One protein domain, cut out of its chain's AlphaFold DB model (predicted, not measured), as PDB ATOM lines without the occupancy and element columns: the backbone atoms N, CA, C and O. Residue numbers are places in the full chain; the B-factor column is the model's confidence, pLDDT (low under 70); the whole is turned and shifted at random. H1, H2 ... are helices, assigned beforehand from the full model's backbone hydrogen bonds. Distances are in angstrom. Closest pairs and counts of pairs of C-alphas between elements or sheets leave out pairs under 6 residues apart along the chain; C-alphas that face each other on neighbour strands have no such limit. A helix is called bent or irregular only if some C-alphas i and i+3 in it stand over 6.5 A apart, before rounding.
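What this domain is: This is residues 2 to 17 and 26 to 50 of the 77 residues of an uncharacterized protein of Brachypodium distachyon (UniProt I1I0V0). A loose, flat piece has one long helix, H2, a short helix, H1, and two tails without a named element, residues 2 to 10 and 42 to 50, whose ends lie at the same end of the piece. Residues 26 to 32 stick out at the other end. The printed part has 41 residues, 20 of them, under half, in the named helices, H1 then H2; the class is all helix. The radius of gyration of the C-alphas is 11.7 A, and the spans are 35 by 22 by 10 A.

Where its parts are: Find C-alpha 11 at (-6.444, -20.825, -7.056); there H1 begins, residues 11 to 15, 6.6 A long. H2, residues 27 to 41, runs 20.9 A to C-alpha 41 at (0.031, -25.763, -8.899).

How they stand to each other: Look at Gln 15 and Ser 37: their C-alphas, 6.5 A apart, are the closest of H1 and H2, which only just touch, with 3 pairs of C-alphas within 8 A. H2 touches H1 with residues 37 to 38 alone. H2 is neither bent nor irregular, but only just: C-alphas 36 and 39 are 6.4 A apart. In H1 every O i to N i+4 pair is within hydrogen-bond range; in H2, 8 of 11 are.

The domain as a whole: The C-alphas farthest apart, of Pro 26 and Asn 49, are 35.1 A apart. Residues 18 to 25, in the link across the cut, are not printed; C-alphas 17 and 26 are 16.3 A apart. No printed residue is under 70 in pLDDT.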
ATOM      1  N   PRO A   2       2.132 -35.460 -10.500       82.69
ATOM      2  CA  PRO A   2       1.721 -35.307 -11.895       82.69
ATOM      3  C   PRO A   2       2.554 -34.219 -12.583       82.69
ATOM      4  O   PRO A   2       3.075 -33.334 -11.922       82.69
ATOM      5  N   VAL A   3       2.726 -34.300 -13.903       79.31
ATOM      6  CA  VAL A   3       3.543 -33.334 -14.666       79.31
ATOM      7  C   VAL A   3       2.857 -31.970 -14.742       79.31
ATOM      8  O   VAL A   3       3.499 -30.938 -14.559       79.31
ATOM      9  N   LEU A   4       1.547 -31.995 -14.988       83.31
ATOM     10  CA  LEU A   4       0.679 -30.829 -14.977       83.31
ATOM     11  C   LEU A   4      -0.113 -30.786 -13.665       83.31
ATOM     12  O   LEU A   4      -0.576 -31.835 -13.202       83.31
ATOM     13  N   PRO A   5      -0.292 -29.597 -13.078       86.56
ATOM     14  CA  PRO A   5      -1.110 -29.434 -11.891       86.56
ATOM     15  C   PRO A   5      -2.607 -29.537 -12.218       86.56
ATOM     16  O   PRO A   5      -3.052 -29.119 -13.285       86.56
ATOM     17  N   ASN A   6      -3.401 -30.044 -11.274       88.19
ATOM     18  CA  ASN A   6      -4.865 -30.102 -11.379       88.19
ATOM     19  C   ASN A   6      -5.509 -28.936 -10.608       88.19
ATOM     20  O   ASN A   6      -6.203 -29.141  -9.613       88.19
ATOM     21  N   VAL A   7      -5.212 -27.706 -11.028       90.31
ATOM     22  CA  VAL A   7      -5.672 -26.471 -10.371       90.31
ATOM     23  C   VAL A   7      -6.360 -25.546 -11.369       90.31
ATOM     24  O   VAL A   7      -6.082 -25.585 -12.567       90.31
ATOM     25  N   LYS A   8      -7.266 -24.698 -10.875       90.06
ATOM     26  CA  LYS A   8      -7.933 -23.674 -11.689       90.06
ATOM     27  C   LYS A   8      -7.107 -22.381 -11.718       90.06
ATOM     28  O   LYS A   8      -6.408 -22.087 -10.746       90.06
ATOM     29  N   PRO A   9      -7.204 -21.569 -12.784       89.44
ATOM     30  CA  PRO A   9      -6.688 -20.203 -12.757       89.44
ATOM     31  C   PRO A   9      -7.243 -19.441 -11.546       89.44
ATOM     32  O   PRO A   9      -8.428 -19.552 -11.246       89.44
ATOM     33  N   GLY A  10      -6.384 -18.705 -10.840       88.19
ATOM     34  CA  GLY A  10      -6.758 -17.951  -9.637       88.19
ATOM     35  C   GLY A  10      -6.634 -18.707  -8.310       88.19
ATOM     36  O   GLY A  10      -6.618 -18.052  -7.276       88.19
ATOM     37  N   TYR A  11      -6.429 -20.034  -8.302       92.19
ATOM     38  CA  TYR A  11      -6.444 -20.825  -7.056       92.19
ATOM     39  C   TYR A  11      -5.459 -20.338  -5.971       92.19
ATOM     40  O   TYR A  11      -5.738 -20.473  -4.785       92.19
ATOM     41  N   LEU A  12      -4.309 -19.772  -6.358       89.31
ATOM     42  CA  LEU A  12      -3.333 -19.230  -5.407       89.31
ATOM     43  C   LEU A  12      -3.856 -18.003  -4.664       89.31
ATOM     44  O   LEU A  12      -3.524 -17.832  -3.497       89.31
ATOM     45  N   GLN A  13      -4.652 -17.161  -5.325       88.50
ATOM     46  CA  GLN A  13      -5.219 -15.962  -4.705       88.50
ATOM     47  C   GLN A  13      -6.237 -16.331  -3.625       88.50
ATOM     48  O   GLN A  13      -6.309 -15.650  -2.613       88.50
ATOM     49  N   ASP A  14      -6.953 -17.443  -3.801       87.88
ATOM     50  CA  ASP A  14      -7.889 -17.956  -2.796       87.88
ATOM     51  C   ASP A  14      -7.170 -18.566  -1.579       87.88
ATOM     52  O   ASP A  14      -7.748 -18.663  -0.496       87.88
ATOM     53  N   GLN A  15      -5.919 -19.015  -1.745       86.50
ATOM     54  CA  GLN A  15      -5.141 -19.664  -0.682       86.50
ATOM     55  C   GLN A  15      -4.173 -18.737   0.052       86.50
ATOM     56  O   GLN A  15      -3.726 -19.077   1.148       86.50
ATOM     57  N   LEU A  16      -3.820 -17.601  -0.543       86.50
ATOM     58  CA  LEU A  16      -2.919 -16.612   0.038       86.50
ATOM     59  C   LEU A  16      -3.716 -15.416   0.562       86.50
ATOM     60  O   LEU A  16      -4.750 -15.042   0.017       86.50
ATOM     61  N   SER A  17      -3.204 -14.778   1.610       82.69
ATOM     62  CA  SER A  17      -3.764 -13.519   2.096       82.69
ATOM     63  C   SER A  17      -3.692 -12.443   1.009       82.69
ATOM     64  O   SER A  17      -2.655 -12.261   0.372       82.69
ATOM     65  N   PRO A  26       8.209 -16.714  11.018       95.69
ATOM     66  CA  PRO A  26       9.289 -17.690  10.956       95.69
ATOM     67  C   PRO A  26       9.379 -18.330   9.569       95.69
ATOM     68  O   PRO A  26       8.359 -18.606   8.936       95.69
ATOM     69  N   PHE A  27      10.597 -18.647   9.131       93.31
ATOM     70  CA  PHE A  27      10.843 -19.262   7.824       93.31
ATOM     71  C   PHE A  27      10.061 -20.570   7.613       93.31
ATOM     72  O   PHE A  27       9.597 -20.852   6.509       93.31
ATOM     73  N   ASP A  28       9.840 -21.341   8.680       95.81
ATOM     74  CA  ASP A  28       9.057 -22.579   8.627       95.81
ATOM     75  C   ASP A  28       7.609 -22.353   8.186       95.81
ATOM     76  O   ASP A  28       7.030 -23.212   7.512       95.81
ATOM     77  N   VAL A  29       7.032 -21.192   8.517       92.69
ATOM     78  CA  VAL A  29       5.687 -20.800   8.077       92.69
ATOM     79  C   VAL A  29       5.688 -20.587   6.567       92.69
ATOM     80  O   VAL A  29       4.900 -21.221   5.868       92.69
ATOM     81  N   THR A  30       6.648 -19.821   6.043       91.12
ATOM     82  CA  THR A  30       6.819 -19.619   4.596       91.12
ATOM     83  C   THR A  30       7.035 -20.948   3.870       91.12
ATOM     84  O   THR A  30       6.393 -21.229   2.860       91.12
ATOM     85  N   MET A  31       7.886 -21.827   4.404       94.88
ATOM     86  CA  MET A  31       8.140 -23.135   3.796       94.88
ATOM     87  C   MET A  31       6.929 -24.067   3.841       94.88
ATOM     88  O   MET A  31       6.808 -24.962   2.998       94.88
ATOM     89  N   LYS A  32       6.048 -23.914   4.830       93.25
ATOM     90  CA  LYS A  32       4.784 -24.650   4.896       93.25
ATOM     91  C   LYS A  32       3.801 -24.137   3.843       93.25
ATOM     92  O   LYS A  32       3.203 -24.952   3.148       93.25
ATOM     93  N   GLU A  33       3.688 -22.825   3.674       91.12
ATOM     94  CA  GLU A  33       2.847 -22.214   2.636       91.12
ATOM     95  C   GLU A  33       3.321 -22.576   1.225       91.12
ATOM     96  O   GLU A  33       2.516 -22.976   0.389       91.12
ATOM     97  N   ILE A  34       4.632 -22.560   0.971       92.31
ATOM     98  CA  ILE A  34       5.189 -22.996  -0.318       92.31
ATOM     99  C   ILE A  34       4.793 -24.449  -0.614       92.31
ATOM    100  O   ILE A  34       4.311 -24.757  -1.706       92.31
ATOM    101  N   ARG A  35       4.961 -25.351   0.359       91.81
ATOM    102  CA  ARG A  35       4.633 -26.775   0.187       91.81
ATOM    103  C   ARG A  35       3.142 -27.031  -0.011       91.81
ATOM    104  O   ARG A  35       2.792 -27.938  -0.760       91.81
ATOM    105  N   ASN A  36       2.285 -26.259   0.649       91.25
ATOM    106  CA  ASN A  36       0.845 -26.500   0.640       91.25
ATOM    107  C   ASN A  36       0.122 -25.782  -0.497       91.25
ATOM    108  O   ASN A  36      -0.809 -26.349  -1.057       91.25
ATOM    109  N   SER A  37       0.548 -24.565  -0.834       91.06
ATOM    110  CA  SER A  37      -0.162 -23.704  -1.778       91.06
ATOM    111  C   SER A  37       0.538 -23.647  -3.131       91.06
ATOM    112  O   SER A  37      -0.120 -23.759  -4.154       91.06
ATOM    113  N   VAL A  38       1.872 -23.532  -3.171       89.31
ATOM    114  CA  VAL A  38       2.611 -23.354  -4.438       89.31
ATOM    115  C   VAL A  38       2.850 -24.686  -5.146       89.31
ATOM    116  O   VAL A  38       2.535 -24.826  -6.326       89.31
ATOM    117  N   VAL A  39       3.381 -25.681  -4.429       90.00
ATOM    118  CA  VAL A  39       3.770 -26.983  -5.000       90.00
ATOM    119  C   VAL A  39       2.632 -27.692  -5.760       90.00
ATOM    120  O   VAL A  39       2.912 -28.220  -6.838       90.00
ATOM    121  N   PRO A  40       1.361 -27.692  -5.306       89.00
ATOM    122  CA  PRO A  40       0.270 -28.342  -6.042       89.00
ATOM    123  C   PRO A  40      -0.068 -27.719  -7.401       89.00
ATOM    124  O   PRO A  40      -0.634 -28.411  -8.246       89.00
ATOM    125  N   GLY A  41       0.253 -26.439  -7.619       88.06
ATOM    126  CA  GLY A  41       0.031 -25.763  -8.899       88.06
ATOM    127  C   GLY A  41       1.279 -25.560  -9.745       88.06
ATOM    128  O   GLY A  41       1.215 -24.853 -10.749       88.06
ATOM    129  N   MET A  42       2.412 -26.146  -9.361       88.25
ATOM    130  CA  MET A  42       3.614 -26.114 -10.184       88.25
ATOM    131  C   MET A  42       3.519 -27.138 -11.315       88.25
ATOM    132  O   MET A  42       3.181 -28.300 -11.111       88.25
ATOM    133  N   THR A  43       3.919 -26.725 -12.513       86.75
ATOM    134  CA  THR A  43       4.291 -27.675 -13.564       86.75
ATOM    135  C   THR A  43       5.649 -28.272 -13.214       86.75
ATOM    136  O   THR A  43       6.630 -27.552 -13.017       86.75
ATOM    137  N   HIS A  44       5.728 -29.598 -13.141       84.44
ATOM    138  CA  HIS A  44       6.954 -30.299 -12.772       84.44
ATOM    139  C   HIS A  44       7.879 -30.464 -13.980       84.44
ATOM    140  O   HIS A  44       8.027 -31.559 -14.518       84.44
ATOM    141  N   TRP A  45       8.538 -29.376 -14.378       83.88
ATOM    142  CA  TRP A  45       9.487 -29.343 -15.501       83.88
ATOM    143  C   TRP A  45      10.670 -30.309 -15.349       83.88
ATOM    144  O   TRP A  45      11.232 -30.755 -16.338       83.88
ATOM    145  N   GLN A  46      11.040 -30.644 -14.111       80.56
ATOM    146  CA  GLN A  46      12.101 -31.611 -13.795       80.56
ATOM    147  C   GLN A  46      11.624 -33.072 -13.843       80.56
ATOM    148  O   GLN A  46      12.407 -33.989 -13.602       80.56
ATOM    149  N   SER A  47      10.335 -33.313 -14.100       79.25
ATOM    150  CA  SER A  47       9.821 -34.672 -14.221       79.25
ATOM    151  C   SER A  47      10.394 -35.331 -15.479       79.25
ATOM    152  O   SER A  47      10.321 -34.728 -16.550       79.25
ATOM    153  N   PRO A  48      10.864 -36.590 -15.408       78.62
ATOM    154  CA  PRO A  48      11.276 -37.338 -16.600       78.62
ATOM    155  C   PRO A  48      10.121 -37.559 -17.593       78.62
ATOM    156  O   PRO A  48      10.355 -37.976 -18.720       78.62
ATOM    157  N   ASN A  49       8.883 -37.271 -17.177       79.94
ATOM    158  CA  ASN A  49       7.674 -37.398 -17.984       79.94
ATOM    159  C   ASN A  49       7.215 -36.057 -18.605       79.94
ATOM    160  O   ASN A  49       6.087 -35.971 -19.091       79.94
ATOM    161  N   PHE A  50       8.030 -34.994 -18.555       77.88
ATOM    162  CA  PHE A  50       7.726 -33.693 -19.161       77.88
ATOM    163  C   PHE A  50       8.332 -33.577 -20.577       77.88
ATOM    164  O   PHE A  50       9.549 -33.607 -20.720       77.88
TER     165      PHE A  50